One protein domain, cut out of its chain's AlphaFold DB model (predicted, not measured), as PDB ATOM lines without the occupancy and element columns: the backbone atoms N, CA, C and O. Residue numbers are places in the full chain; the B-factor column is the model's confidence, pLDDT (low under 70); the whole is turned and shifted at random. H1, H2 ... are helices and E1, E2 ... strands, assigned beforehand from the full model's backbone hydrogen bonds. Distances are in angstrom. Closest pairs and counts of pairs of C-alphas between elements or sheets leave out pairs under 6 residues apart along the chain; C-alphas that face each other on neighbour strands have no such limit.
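AT A GLANCE: This is residues 6 to 113 of the 230 residues of an uncharacterized protein of Asaia bogorensis (UniProt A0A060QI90). One strongly twisted antiparallel sheet of five strands makes the body, with H2 packed slantwise over one face and H3 by the later part of E2. E2 bends and leads into E3 and E4, a small separate hairpin, while H1 reaches out past the first end of H2. The printed part has 108 residues, with three named helices followed by seven named strands, and the large sheet has the order E6, E5, E2, E1, E7. The class is mixed, helices and strands; the whole is compact, with a radius of gyration of the C-alphas of 13.3 A and spans of 40 by 32 by 30 A.

IN THESE COORDINATES: Find C-alpha 6 at (203.872, 196.603, 169.799), where H1 begins; it covers residues 6 to 13 over 11.9 A. H2, residues 17 to 27, runs 15.0 A to C-alpha 27 at (197.002, 198.621, 192.825), and H3 is residues 33 to 39. Next come E1, residues 49 to 55, and E2, residues 62 to 69, each 19.6 A long. The short strands E3, residues 71 to 73, E4, residues 76 to 78, E5, residues 83 to 86, and E6, residues 96 to 99, follow. E7, residues 105 to 112, runs 21.3 A to C-alpha 112 at (206.282, 190.354, 185.229).

HOW THE PARTS SIT: Look first at the hairpin E1 and E2, where N 54 and O 63 are 2.8 A apart, within hydrogen-bond range. E1 is also antiparallel to E7, with N 51 and O 110 at 2.8 A. E2 bends by 65 degrees at Ile 66 and pairs with E5 over residues 66 to 69, with N 84 and O 69 at 2.8 A. E5 and E6 form a hairpin, with N 85 and O 97 at 2.9 A, and E3 and E4 another, with N 78 and O 71 at 2.8 A. H2 and H3 are on one face of the sheet E6, E5, E2, E1, E7, an arrangement of two layers, one of helices and one the sheet itself. H2 has a height over the sheet of 8.6 A; its closest C-alphas to E1 are those of Thr 20 and Leu 51, 6.3 A. The closest C-alphas of H3 and E2 are those of Tyr 36 and Val 68, 6.6 A. H1 is not on the sheet; it touches H2, about perpendicular at 78 degrees, with the C-alphas of Asp 11 and Tyr 17 closest at 5.2 A. In H2 and H3 every O i to N i+4 pair is within hydrogen-bond range; in H1, 0 of 4 are, and 1 of 5 O i to N i+3 pairs.

THE WHOLE: The two C-alphas farthest apart are those of Ser 6 and Val 58, 39.7 A. The printed part has no cut, and no link is long. The mean pLDDT of the printed part is 75.3; look for values under 70 at residues 6 to 18, 44 to 48, 89 to 94 and 110 to 113, among others.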
ATOM      1  N   SER A   6     202.860 196.825 168.753       39.59
ATOM      2  CA  SER A   6     203.872 196.603 169.799       39.59
ATOM      3  C   SER A   6     203.343 196.038 171.126       39.59
ATOM      4  O   SER A   6     204.091 195.371 171.830       39.59
ATOM      5  N   ASP A   7     202.079 196.296 171.482       37.72
ATOM      6  CA  ASP A   7     201.510 195.821 172.761       37.72
ATOM      7  C   ASP A   7     201.081 194.340 172.678       37.72
ATOM      8  O   ASP A   7     201.167 193.610 173.660       37.72
ATOM      9  N   ASN A   8     200.740 193.849 171.478       44.00
ATOM     10  CA  ASN A   8     200.380 192.442 171.254       44.00
ATOM     11  C   ASN A   8     201.590 191.490 171.345       44.00
ATOM     12  O   ASN A   8     201.422 190.315 171.660       44.00
ATOM     13  N   ASP A   9     202.806 191.984 171.089       49.66
ATOM     14  CA  ASP A   9     204.018 191.156 171.044       49.66
ATOM     15  C   ASP A   9     204.550 190.806 172.446       49.66
ATOM     16  O   ASP A   9     205.185 189.767 172.639       49.66
ATOM     17  N   LEU A  10     204.262 191.630 173.461       47.47
ATOM     18  CA  LEU A  10     204.693 191.367 174.839       47.47
ATOM     19  C   LEU A  10     203.837 190.311 175.535       47.47
ATOM     20  O   LEU A  10     204.359 189.594 176.385       47.47
ATOM     21  N   ASP A  11     202.568 190.163 175.153       50.97
ATOM     22  CA  ASP A  11     201.692 189.118 175.694       50.97
ATOM     23  C   ASP A  11     202.114 187.715 175.214       50.97
ATOM     24  O   ASP A  11     201.918 186.719 175.912       50.97
ATOM     25  N   VAL A  12     202.784 187.635 174.054       51.94
ATOM     26  CA  VAL A  12     203.415 186.404 173.544       51.94
ATOM     27  C   VAL A  12     204.592 185.975 174.430       51.94
ATOM     28  O   VAL A  12     204.789 184.781 174.655       51.94
ATOM     29  N   LEU A  13     205.357 186.936 174.958       47.12
ATOM     30  CA  LEU A  13     206.530 186.694 175.808       47.12
ATOM     31  C   LEU A  13     206.170 186.577 177.301       47.12
ATOM     32  O   LEU A  13     206.814 185.832 178.041       47.12
ATOM     33  N   PHE A  14     205.122 187.280 177.739       53.78
ATOM     34  CA  PHE A  14     204.595 187.293 179.103       53.78
ATOM     35  C   PHE A  14     203.072 187.170 179.061       53.78
ATOM     36  O   PHE A  14     202.385 188.187 179.027       53.78
ATOM     37  N   PRO A  15     202.520 185.949 179.105       57.69
ATOM     38  CA  PRO A  15     201.076 185.765 179.053       57.69
ATOM     39  C   PRO A  15     200.358 186.587 180.136       57.69
ATOM     40  O   PRO A  15     200.672 186.482 181.323       57.69
ATOM     41  N   GLY A  16     199.411 187.434 179.732       67.19
ATOM     42  CA  GLY A  16     198.701 188.350 180.622       67.19
ATOM     43  C   GLY A  16     199.495 189.604 181.008       67.19
ATOM     44  O   GLY A  16     199.244 190.159 182.084       67.19
ATOM     45  N   TYR A  17     200.441 190.059 180.181       63.88
ATOM     46  CA  TYR A  17     201.277 191.240 180.433       63.88
ATOM     47  C   TYR A  17     200.429 192.496 180.621       63.88
ATOM     48  O   TYR A  17     200.522 193.159 181.655       63.88
ATOM     49  N   ASP A  18     199.539 192.772 179.668       68.38
ATOM     50  CA  ASP A  18     198.683 193.960 179.687       68.38
ATOM     51  C   ASP A  18     197.782 193.981 180.919       68.38
ATOM     52  O   ASP A  18     197.643 195.004 181.596       68.38
ATOM     53  N   LEU A  19     197.220 192.819 181.264       75.69
ATOM     54  CA  LEU A  19     196.408 192.660 182.464       75.69
ATOM     55  C   LEU A  19     197.244 192.884 183.730       75.69
ATOM     56  O   LEU A  19     196.809 193.588 184.642       75.69
ATOM     57  N   THR A  20     198.462 192.343 183.779       71.44
ATOM     58  CA  THR A  20     199.376 192.512 184.915       71.44
ATOM     59  C   THR A  20     199.766 193.978 185.100       71.44
ATOM     60  O   THR A  20     199.708 194.490 186.219       71.44
ATOM     61  N   VAL A  21     200.102 194.688 184.018       69.31
ATOM     62  CA  VAL A  21     200.450 196.118 184.050       69.31
ATOM     63  C   VAL A  21     199.244 196.966 184.457       69.31
ATOM     64  O   VAL A  21     199.379 197.858 185.299       69.31
ATOM     65  N   ALA A  22     198.056 196.683 183.921       74.31
ATOM     66  CA  ALA A  22     196.833 197.390 184.291       74.31
ATOM     67  C   ALA A  22     196.508 197.219 185.785       74.31
ATOM     68  O   ALA A  22     196.277 198.208 186.490       74.31
ATOM     69  N   LEU A  23     196.571 195.984 186.295       81.12
ATOM     70  CA  LEU A  23     196.347 195.672 187.708       81.12
ATOM     71  C   LEU A  23     197.417 196.292 188.608       81.12
ATOM     72  O   LEU A  23     197.085 196.826 189.664       81.12
ATOM     73  N   GLN A  24     198.682 196.304 188.184       78.56
ATOM     74  CA  GLN A  24     199.763 196.968 188.910       78.56
ATOM     75  C   GLN A  24     199.493 198.471 189.036       78.56
ATOM     76  O   GLN A  24     199.590 199.036 190.127       78.56
ATOM     77  N   GLN A  25     199.151 199.138 187.933       73.31
ATOM     78  CA  GLN A  25     198.864 200.573 187.942       73.31
ATOM     79  C   GLN A  25     197.648 200.913 188.809       73.31
ATOM     80  O   GLN A  25     197.648 201.955 189.469       73.31
ATOM     81  N   ALA A  26     196.625 200.057 188.813       76.06
ATOM     82  CA  ALA A  26     195.450 200.207 189.660       76.06
ATOM     83  C   ALA A  26     195.786 199.980 191.146       76.06
ATOM     84  O   ALA A  26     195.489 200.843 191.974       76.06
ATOM     85  N   PHE A  27     196.517 198.910 191.473       80.31
ATOM     86  CA  PHE A  27     197.002 198.621 192.825       80.31
ATOM     87  C   PHE A  27     197.811 199.788 193.399       80.31
ATOM     88  O   PHE A  27     197.558 200.223 194.519       80.31
ATOM     89  N   MET A  28     198.735 200.352 192.616       76.25
ATOM     90  CA  MET A  28     199.584 201.475 193.038       76.25
ATOM     91  C   MET A  28     198.802 202.765 193.332       76.25
ATOM     92  O   MET A  28     199.318 203.649 194.011       76.25
ATOM     93  N   LYS A  29     197.569 202.889 192.827       75.00
ATOM     94  CA  LYS A  29     196.663 204.017 193.103       75.00
ATOM     95  C   LYS A  29     195.699 203.730 194.261       75.00
ATOM     96  O   LYS A  29     194.985 204.637 194.681       75.00
ATOM     97  N   HIS A  30     195.661 202.498 194.770       80.44
ATOM     98  CA  HIS A  30     194.731 202.091 195.816       80.44
ATOM     99  C   HIS A  30     195.187 202.555 197.209       80.44
ATOM    100  O   HIS A  30     196.366 202.481 197.557       80.44
ATOM    101  N   LEU A  31     194.235 202.957 198.055       82.69
ATOM    102  CA  LEU A  31     194.486 203.496 199.403       82.69
ATOM    103  C   LEU A  31     195.236 202.520 200.330       82.69
ATOM    104  O   LEU A  31     195.962 202.937 201.228       82.69
ATOM    105  N   GLN A  32     195.058 201.216 200.116       81.75
ATOM    106  CA  GLN A  32     195.709 200.160 200.899       81.75
ATOM    107  C   GLN A  32     197.076 199.727 200.343       81.75
ATOM    108  O   GLN A  32     197.736 198.899 200.972       81.75
ATOM    109  N   CYS A  33     197.534 200.287 199.214       78.94
ATOM    110  CA  CYS A  33     198.814 199.927 198.594       78.94
ATOM    111  C   CYS A  33     199.974 199.995 199.596       78.94
ATOM    112  O   CYS A  33     200.728 199.034 199.745       78.94
ATOM    113  N   ASP A  34     200.067 201.085 200.358       74.25
ATOM    114  CA  ASP A  34     201.142 201.275 201.334       74.25
ATOM    115  C   ASP A  34     201.130 200.228 202.453       74.25
ATOM    116  O   ASP A  34     202.187 199.863 202.965       74.25
ATOM    117  N   ALA A  35     199.953 199.738 202.852       80.38
ATOM    118  CA  ALA A  35     199.851 198.689 203.862       80.38
ATOM    119  C   ALA A  35     200.413 197.362 203.326       80.38
ATOM    120  O   ALA A  35     201.210 196.714 204.007       80.38
ATOM    121  N   TYR A  36     200.072 197.011 202.085       81.44
ATOM    122  CA  TYR A  36     200.608 195.834 201.401       81.44
ATOM    123  C   TYR A  36     202.112 195.950 201.145       81.44
ATOM    124  O   TYR A  36     202.848 195.031 201.486       81.44
ATOM    125  N   ARG A  37     202.601 197.104 200.673       77.25
ATOM    126  CA  ARG A  37     204.041 197.351 200.477       77.25
ATOM    127  C   ARG A  37     204.843 197.304 201.777       77.25
ATOM    128  O   ARG A  37     206.008 196.940 201.754       77.25
ATOM    129  N   ARG A  38     204.253 197.675 202.919       75.25
ATOM    130  CA  ARG A  38     204.917 197.529 204.229       75.25
ATOM    131  C   ARG A  38     204.971 196.078 204.697       75.25
ATOM    132  O   ARG A  38     205.940 195.705 205.347       75.25
ATOM    133  N   ARG A  39     203.939 195.283 204.398       79.44
ATOM    134  CA  ARG A  39     203.875 193.862 204.768       79.44
ATOM    135  C   ARG A  39     204.737 192.987 203.853       79.44
ATOM    136  O   ARG A  39     205.373 192.064 204.340       79.44
ATOM    137  N   CYS A  40     204.799 193.329 202.569       75.94
ATOM    138  CA  CYS A  40     205.589 192.662 201.538       75.94
ATOM    139  C   CYS A  40     206.489 193.692 200.837       75.94
ATOM    140  O   CYS A  40     206.181 194.131 199.727       75.94
ATOM    141  N   PRO A  41     207.597 194.111 201.477       66.62
ATOM    142  CA  PRO A  41     208.502 195.122 200.921       66.62
ATOM    143  C   PRO A  41     209.179 194.683 199.618       66.62
ATOM    144  O   PRO A  41     209.620 195.522 198.841       66.62
ATOM    145  N   GLU A  42     209.225 193.376 199.370       65.81
ATOM    146  CA  GLU A  42     209.832 192.758 198.194       65.81
ATOM    147  C   GLU A  42     208.917 192.762 196.954       65.81
ATOM    148  O   GLU A  42     209.375 192.473 195.845       65.81
ATOM    149  N   LEU A  43     207.636 193.118 197.122       70.31
ATOM    150  CA  LEU A  43     206.630 193.135 196.063       70.31
ATOM    151  C   LEU A  43     206.982 194.113 194.942       70.31
ATOM    152  O   LEU A  43     207.036 195.330 195.144       70.31
ATOM    153  N   GLY A  44     207.188 193.575 193.740       56.84
ATOM    154  CA  GLY A  44     207.597 194.359 192.581       56.84
ATOM    155  C   GLY A  44     209.005 194.945 192.703       56.84
ATOM    156  O   GLY A  44     209.369 195.779 191.873       56.84
ATOM    157  N   GLY A  45     209.764 194.535 193.725       60.41
ATOM    158  CA  GLY A  45     211.183 194.796 193.944       60.41
ATOM    159  C   GLY A  45     211.976 193.535 193.620       60.41
ATOM    160  O   GLY A  45     212.124 193.198 192.450       60.41
ATOM    161  N   THR A  46     212.459 192.810 194.627       59.19
ATOM    162  CA  THR A  46     213.189 191.542 194.430       59.19
ATOM    163  C   THR A  46     212.298 190.403 193.933       59.19
ATOM    164  O   THR A  46     212.799 189.484 193.288       59.19
ATOM    165  N   HIS A  47     210.986 190.475 194.183       65.00
ATOM    166  CA  HIS A  47     210.014 189.464 193.780       65.00
ATOM    167  C   HIS A  47     209.091 189.967 192.657       65.00
ATOM    168  O   HIS A  47     208.716 191.147 192.638       65.00
ATOM    169  N   PRO A  48     208.722 189.088 191.706       68.56
ATOM    170  CA  PRO A  48     207.941 189.467 190.541       68.56
ATOM    171  C   PRO A  48     206.485 189.802 190.881       68.56
ATOM    172  O   PRO A  48     205.944 189.412 191.918       68.56
ATOM    173  N   TRP A  49     205.833 190.490 189.949       76.00
ATOM    174  CA  TRP A  49     204.381 190.543 189.866       76.00
ATOM    175  C   TRP A  49     203.885 189.241 189.258       76.00
ATOM    176  O   TRP A  49     204.137 188.959 188.090       76.00
ATOM    177  N   THR A  50     203.190 188.439 190.053       82.38
ATOM    178  CA  THR A  50     202.648 187.155 189.607       82.38
ATOM    179  C   THR A  50     201.159 187.304 189.355       82.38
ATOM    180  O   THR A  50     200.419 187.672 190.264       82.38
ATOM    181  N   LEU A  51     200.723 187.014 188.132       83.81
ATOM    182  CA  LEU A  51     199.319 186.931 187.758       83.81
ATOM    183  C   LEU A  51     198.841 185.494 187.954       83.81
ATOM    184  O   LEU A  51     199.419 184.544 187.414       83.81
ATOM    185  N   VAL A  52     197.770 185.340 188.720       85.75
ATOM    186  CA  VAL A  52     197.155 184.045 188.997       85.75
ATOM    187  C   VAL A  52     195.702 184.034 188.559       85.75
ATOM    188  O   VAL A  52     195.020 185.056 188.587       85.75
ATOM    189  N   GLU A  53     195.243 182.852 188.183       86.25
ATOM    190  CA  GLU A  53     193.850 182.491 187.984       86.25
ATOM    191  C   GLU A  53     193.474 181.465 189.053       86.25
ATOM    192  O   GLU A  53     194.196 180.497 189.308       86.25
ATOM    193  N   LEU A  54     192.339 181.693 189.696       86.44
ATOM    194  CA  LEU A  54     191.812 180.891 190.782       86.44
ATOM    195  C   LEU A  54     190.480 180.324 190.343       86.44
ATOM    196  O   LEU A  54     189.584 181.077 189.975       86.44
ATOM    197  N   SER A  55     190.336 179.008 190.418       87.12
ATOM    198  CA  SER A  55     189.067 178.338 190.145       87.12
ATOM    199  C   SER A  55     188.550 177.680 191.418       87.12
ATOM    200  O   SER A  55     189.225 176.818 191.983       87.12
ATOM    201  N   CYS A  56     187.360 178.066 191.879       87.69
ATOM    202  CA  CYS A  56     186.702 177.438 193.024       87.69
ATOM    203  C   CYS A  56     185.952 176.178 192.563       87.69
ATOM    204  O   CYS A  56     184.955 176.298 191.844       87.69
ATOM    205  N   PRO A  57     186.347 174.963 192.991       83.81
ATOM    206  CA  PRO A  57     185.693 173.730 192.541       83.81
ATOM    207  C   PRO A  57     184.237 173.609 193.008       83.81
ATOM    208  O   PRO A  57     183.452 172.882 192.405       83.81
ATOM    209  N   VAL A  58     183.880 174.298 194.099       86.19
ATOM    210  CA  VAL A  58     182.551 174.218 194.719       86.19
ATOM    211  C   VAL A  58     181.566 175.190 194.070       86.19
ATOM    212  O   VAL A  58     180.442 174.794 193.768       86.19
ATOM    213  N   SER A  59     181.963 176.452 193.864       86.38
ATOM    214  CA  SER A  59     181.093 177.483 193.279       86.38
ATOM    215  C   SER A  59     181.202 177.584 191.755       86.38
ATOM    216  O   SER A  59     180.309 178.152 191.130       86.38
ATOM    217  N   GLY A  60     182.270 177.050 191.149       84.50
ATOM    218  CA  GLY A  60     182.586 177.236 189.727       84.50
ATOM    219  C   GLY A  60     183.090 178.642 189.386       84.50
ATOM    220  O   GLY A  60     183.270 178.963 188.215       84.50
ATOM    221  N   GLU A  61     183.297 179.487 190.395       85.75
ATOM    222  CA  GLU A  61     183.819 180.841 190.247       85.75
ATOM    223  C   GLU A  61     185.265 180.809 189.739       85.75
ATOM    224  O   GLU A  61     186.085 180.043 190.253       85.75
ATOM    225  N   VAL A  62     185.570 181.665 188.758       85.44
ATOM    226  CA  VAL A  62     186.925 181.888 188.247       85.44
ATOM    227  C   VAL A  62     187.284 183.350 188.450       85.44
ATOM    228  O   VAL A  62     186.548 184.227 188.001       85.44
ATOM    229  N   VAL A  63     188.409 183.606 189.114       87.19
ATOM    230  CA  VAL A  63     188.907 184.957 189.392       87.19
ATOM    231  C   VAL A  63     190.383 185.053 189.075       87.19
ATOM    232  O   VAL A  63     191.154 184.173 189.445       87.19
ATOM    233  N   SER A  64     190.774 186.159 188.449       87.31
ATOM    234  CA  SER A  64     192.170 186.462 188.150       87.31
ATOM    235  C   SER A  64     192.630 187.712 188.886       87.31
ATOM    236  O   SER A  64     191.856 188.645 189.099       87.31
ATOM    237  N   GLY A  65     193.898 187.739 189.282       90.62
ATOM    238  CA  GLY A  65     194.477 188.880 189.980       90.62
ATOM    239  C   GLY A  65     195.984 188.770 190.149       90.62
ATOM    240  O   GLY A  65     196.572 187.705 189.956       90.62
ATOM    241  N   ILE A  66     196.614 189.885 190.511       89.56
ATOM    242  CA  ILE A  66     198.044 189.918 190.829       89.56
ATOM    243  C   ILE A  66     198.263 189.586 192.303       89.56
ATOM    244  O   ILE A  66     197.534 190.072 193.164       89.56
ATOM    245  N   VAL A  67     199.279 188.791 192.613       89.62
ATOM    246  CA  VAL A  67     199.678 188.506 193.995       89.62
ATOM    247  C   VAL A  67     200.254 189.777 194.616       89.62
ATOM    248  O   VAL A  67     201.161 190.393 194.059       89.62
ATOM    249  N   VAL A  68     199.716 190.175 195.769       89.12
ATOM    250  CA  VAL A  68     200.136 191.381 196.509       89.12
ATOM    251  C   VAL A  68     200.636 191.070 197.918       89.12
ATOM    252  O   VAL A  68     201.217 191.938 198.569       89.12
ATOM    253  N   CYS A  69     200.422 189.847 198.407       90.81
ATOM    254  CA  CYS A  69     201.026 189.356 199.640       90.81
ATOM    255  C   CYS A  69     201.111 187.835 199.620       90.81
ATOM    256  O   CYS A  69     200.097 187.179 199.435       90.81
ATOM    257  N   ALA A  70     202.286 187.285 199.874       88.25
ATOM    258  CA  ALA A  70     202.513 185.860 200.071       88.25
ATOM    259  C   ALA A  70     203.840 185.681 200.813       88.25
ATOM    260  O   ALA A  70     204.618 186.637 200.929       88.25
ATOM    261  N   ASP A  71     204.109 184.467 201.282       85.19
ATOM    262  CA  ASP A  71     205.436 184.136 201.789       85.19
ATOM    263  C   ASP A  71     206.440 184.095 200.618       85.19
ATOM    264  O   ASP A  71     206.121 183.564 199.549       85.19
ATOM    265  N   PRO A  72     207.639 184.684 200.764       76.56
ATOM    266  CA  PRO A  72     208.631 184.695 199.698       76.56
ATOM    267  C   PRO A  72     209.326 183.334 199.565       76.56
ATOM    268  O   PRO A  72     209.677 182.689 200.555       76.56
ATOM    269  N   ILE A  73     209.598 182.932 198.325       71.94
ATOM    270  CA  ILE A  73     210.472 181.808 197.963       71.94
ATOM    271  C   ILE A  73     211.511 182.287 196.949       71.94
ATOM    272  O   ILE A  73     211.300 183.301 196.287       71.94
ATOM    273  N   PRO A  74     212.631 181.568 196.759       65.00
ATOM    274  CA  PRO A  74     213.608 181.948 195.746       65.00
ATOM    275  C   PRO A  74     212.956 182.161 194.367       65.00
ATOM    276  O   PRO A  74     212.446 181.222 193.760       65.00
ATOM    277  N   GLY A  75     212.975 183.409 193.885       61.50
ATOM    278  CA  GLY A  75     212.454 183.793 192.571       61.50
ATOM    279  C   GLY A  75     210.943 184.047 192.484       61.50
ATOM    280  O   GLY A  75     210.456 184.297 191.382       61.50
ATOM    281  N   GLY A  76     210.185 184.011 193.589       72.00
ATOM    282  CA  GLY A  76     208.729 184.164 193.523       72.00
ATOM    283  C   GLY A  76     207.986 184.064 194.855       72.00
ATOM    284  O   GLY A  76     208.537 184.258 195.932       72.00
ATOM    285  N   TRP A  77     206.701 183.750 194.768       79.62
ATOM    286  CA  TRP A  77     205.803 183.661 195.918       79.62
ATOM    287  C   TRP A  77     205.428 182.208 196.202       79.62
ATOM    288  O   TRP A  77     205.173 181.446 195.268       79.62
ATOM    289  N   ASP A  78     205.370 181.820 197.475       85.31
ATOM    290  CA  ASP A  78     204.790 180.540 197.871       85.31
ATOM    291  C   ASP A  78     203.265 180.616 197.758       85.31
ATOM    292  O   ASP A  78     202.579 181.184 198.607       85.31
ATOM    293  N   LEU A  79     202.729 180.029 196.689       85.69
ATOM    294  CA  LEU A  79     201.287 179.943 196.444       85.69
ATOM    295  C   LEU A  79     200.647 178.692 197.067       85.69
ATOM    296  O   LEU A  79     199.462 178.436 196.854       85.69
ATOM    297  N   THR A  80     201.419 177.882 197.801       83.38
ATOM    298  CA  THR A  80     200.917 176.693 198.512       83.38
ATOM    299  C   THR A  80     200.388 177.018 199.907       83.38
ATOM    300  O   THR A  80     199.665 176.210 200.491       83.38
ATOM    301  N   GLN A  81     200.722 178.201 200.428       88.19
ATOM    302  CA  GLN A  81     200.195 178.769 201.669       88.19
ATOM    303  C   GLN A  81     199.164 179.859 201.372       88.19
ATOM    304  O   GLN A  81     198.927 180.200 200.220       88.19
ATOM    305  N   CYS A  82     198.530 180.415 202.405       91.94
ATOM    306  CA  CYS A  82     197.599 181.522 202.212       91.94
ATOM    307  C   CYS A  82     198.305 182.749 201.612       91.94
ATOM    308  O   CYS A  82     199.334 183.190 202.122       91.94
ATOM    309  N   PHE A  83     197.706 183.339 200.582       93.50
ATOM    310  CA  PHE A  83     198.204 184.547 199.921       93.50
ATOM    311  C   PHE A  83     197.058 185.506 199.608       93.50
ATOM    312  O   PHE A  83     195.897 185.108 199.575       93.50
ATOM    313  N   ASP A  84     197.372 186.771 199.352       93.75
ATOM    314  CA  ASP A  84     196.404 187.769 198.923       93.75
ATOM    315  C   ASP A  84     196.641 188.168 197.468       93.75
ATOM    316  O   ASP A  84     197.777 188.421 197.048       93.75
ATOM    317  N   ILE A  85     195.544 188.316 196.727       92.81
ATOM    318  CA  ILE A  85     195.542 188.862 195.371       92.81
ATOM    319  C   ILE A  85     194.808 190.195 195.302       92.81
ATOM    320  O   ILE A  85     193.899 190.460 196.091       92.81
ATOM    321  N   TYR A  86     195.185 191.002 194.317       90.00
ATOM    322  CA  TYR A  86     194.459 192.182 193.880       90.00
ATOM    323  C   TYR A  86     193.812 191.916 192.517       90.00
ATOM    324  O   TYR A  86     194.510 191.629 191.540       90.00
ATOM    325  N   THR A  87     192.484 191.994 192.455       88.31
ATOM    326  CA  THR A  87     191.673 191.659 191.268       88.31
ATOM    327  C   THR A  87     191.297 192.882 190.434       88.31
ATOM    328  O   THR A  87     190.827 192.738 189.311       88.31
ATOM    329  N   GLY A  88     191.492 194.094 190.967       75.25
ATOM    330  CA  GLY A  88     191.090 195.335 190.299       75.25
ATOM    331  C   GLY A  88     189.577 195.585 190.268       75.25
ATOM    332  O   GLY A  88     189.150 196.577 189.679       75.25
ATOM    333  N   GLU A  89     188.769 194.725 190.897       58.84
ATOM    334  CA  GLU A  89     187.323 194.920 191.001       58.84
ATOM    335  C   GLU A  89     187.000 195.971 192.075       58.84
ATOM    336  O   GLU A  89     187.189 195.744 193.266       58.84
ATOM    337  N   GLU A  90     186.496 197.122 191.618       54.25
ATOM    338  CA  GLU A  90     186.036 198.278 192.404       54.25
ATOM    339  C   GLU A  90     187.122 199.073 193.171       54.25
ATOM    340  O   GLU A  90     188.196 198.597 193.518       54.25
ATOM    341  N   LEU A  91     186.846 200.362 193.413       48.25
ATOM    342  CA  LEU A  91     187.726 201.305 194.131       48.25
ATOM    343  C   LEU A  91     187.745 201.087 195.665       48.25
ATOM    344  O   LEU A  91     188.315 201.910 196.381       48.25
ATOM    345  N   ASP A  92     187.132 200.002 196.149       47.50
ATOM    346  CA  ASP A  92     186.897 199.683 197.563       47.50
ATOM    347  C   ASP A  92     187.482 198.302 197.959       47.50
ATOM    348  O   ASP A  92     188.110 197.604 197.167       47.50
ATOM    349  N   VAL A  93     187.269 197.894 199.222       51.66
ATOM    350  CA  VAL A  93     187.819 196.690 199.898       51.66
ATOM    351  C   VAL A  93     187.657 195.376 199.106       51.66
ATOM    352  O   VAL A  93     188.440 194.452 199.313       51.66
ATOM    353  N   GLY A  94     186.683 195.286 198.191       58.16
ATOM    354  CA  GLY A  94     186.434 194.107 197.347       58.16
ATOM    355  C   GLY A  94     187.553 193.771 196.354       58.16
ATOM    356  O   GLY A  94     187.631 192.633 195.895       58.16
ATOM    357  N   ALA A  95     188.463 194.712 196.091       78.88
ATOM    358  CA  ALA A  95     189.571 194.514 195.163       78.88
ATOM    359  C   ALA A  95     190.676 193.587 195.698       78.88
ATOM    360  O   ALA A  95     191.536 193.163 194.927       78.88
ATOM    361  N   PHE A  96     190.683 193.290 197.004       88.50
ATOM    362  CA  PHE A  96     191.655 192.408 197.653       88.50
ATOM    363  C   PHE A  96     190.979 191.134 198.138       88.50
ATOM    364  O   PHE A  96     189.953 191.181 198.817       88.50
ATOM    365  N   ARG A  97     191.584 189.981 197.850       89.75
ATOM    366  CA  ARG A  97     191.080 188.684 198.313       89.75
ATOM    367  C   ARG A  97     192.183 187.884 198.969       89.75
ATOM    368  O   ARG A  97     193.214 187.660 198.344       89.75
ATOM    369  N   SER A  98     191.918 187.411 200.182       91.75
ATOM    370  CA  SER A  98     192.725 186.379 200.830       91.75
ATOM    371  C   SER A  98     192.311 185.007 200.326       91.75
ATOM    372  O   SER A  98     191.130 184.655 200.339       91.75
ATOM    373  N   ILE A  99     193.296 184.249 199.870       91.06
ATOM    374  CA  ILE A  99     193.136 182.975 199.191       91.06
ATOM    375  C   ILE A  99     193.703 181.879 200.074       91.06
ATOM    376  O   ILE A  99     194.863 181.922 200.476       91.06
ATOM    377  N   ASP A 100     192.863 180.887 200.349       89.81
ATOM    378  CA  ASP A 100     193.277 179.605 200.902       89.81
ATOM    379  C   ASP A 100     193.443 178.619 199.729       89.81
ATOM    380  O   ASP A 100     192.437 178.239 199.115       89.81
ATOM    381  N   PRO A 101     194.673 178.203 199.379       81.88
ATOM    382  CA  PRO A 101     194.911 177.300 198.253       81.88
ATOM    383  C   PRO A 101     194.294 175.907 198.447       81.88
ATOM    384  O   PRO A 101     194.169 175.165 197.477       81.88
ATOM    385  N   ALA A 102     193.837 175.538 199.651       87.31
ATOM    386  CA  ALA A 102     193.052 174.317 199.839       87.31
ATOM    387  C   ALA A 102     191.632 174.418 199.247       87.31
ATOM    388  O   ALA A 102     190.983 173.396 199.013       87.31
ATOM    389  N   GLN A 103     191.134 175.638 199.016       86.25
ATOM    390  CA  GLN A 103     189.774 175.909 198.534       86.25
ATOM    391  C   GLN A 103     189.720 176.260 197.042       86.25
ATOM    392  O   GLN A 103     188.644 176.216 196.443       86.25
ATOM    393  N   TYR A 104     190.864 176.579 196.435       87.06
ATOM    394  CA  TYR A 104     190.966 177.004 195.041       87.06
ATOM    395  C   TYR A 104     191.994 176.166 194.290       87.06
ATOM    396  O   TYR A 104     193.083 175.898 194.786       87.06
ATOM    397  N   ALA A 105     191.686 175.819 193.042       85.75
ATOM    398  CA  ALA A 105     192.719 175.424 192.100       85.75
ATOM    399  C   ALA A 105     193.452 176.693 191.643       85.75
ATOM    400  O   ALA A 105     192.862 177.544 190.974       85.75
ATOM    401  N   VAL A 106     194.715 176.825 192.049       84.81
ATOM    402  CA  VAL A 106     195.566 177.980 191.745       84.81
ATOM    403  C   VAL A 106     196.391 177.687 190.497       84.81
ATOM    404  O   VAL A 106     197.124 176.698 190.450       84.81
ATOM    405  N   ARG A 107     196.304 178.562 189.494       83.44
ATOM    406  CA  ARG A 107     197.140 178.516 188.295       83.44
ATOM    407  C   ARG A 107     197.864 179.842 188.135       83.44
ATOM    408  O   ARG A 107     197.233 180.883 188.009       83.44
ATOM    409  N   GLN A 108     199.190 179.809 188.105       82.50
ATOM    410  CA  GLN A 108     199.966 180.960 187.661       82.50
ATOM    411  C   GLN A 108     199.823 181.080 186.145       82.50
ATOM    412  O   GLN A 108     200.119 180.131 185.417       82.50
ATOM    413  N   ILE A 109     199.327 182.225 185.686       75.88
ATOM    414  CA  ILE A 109     199.026 182.472 184.272       75.88
ATOM    415  C   ILE A 109     199.889 183.572 183.663       75.88
ATOM    416  O   ILE A 109     199.861 183.719 182.452       75.88
ATOM    417  N   GLY A 110     200.665 184.294 184.474       67.44
ATOM    418  CA  GLY A 110     201.584 185.324 184.004       67.44
ATOM    419  C   GLY A 110     202.572 185.757 185.078       67.44
ATOM    420  O   GLY A 110     202.309 185.612 186.275       67.44
ATOM    421  N   THR A 111     203.708 186.306 184.651       66.19
ATOM    422  CA  THR A 111     204.717 186.876 185.551       66.19
ATOM    423  C   THR A 111     205.393 188.069 184.896       66.19
ATOM    424  O   THR A 111     205.915 187.944 183.796       66.19
ATOM    425  N   VAL A 112     205.461 189.196 185.604       64.06
ATOM    426  CA  VAL A 112     206.282 190.354 185.229       64.06
ATOM    427  C   VAL A 112     207.381 190.521 186.280       64.06
ATOM    428  O   VAL A 112     207.061 190.644 187.465       64.06
ATOM    429  N   PRO A 113     208.675 190.509 185.913       58.31
ATOM    430  CA  PRO A 113     209.741 190.554 186.908       58.31
ATOM    431  C   PRO A 113     209.730 191.836 187.757       58.31
ATOM    432  O   PRO A 113     209.259 192.895 187.335       58.31
TER     433      PRO A 113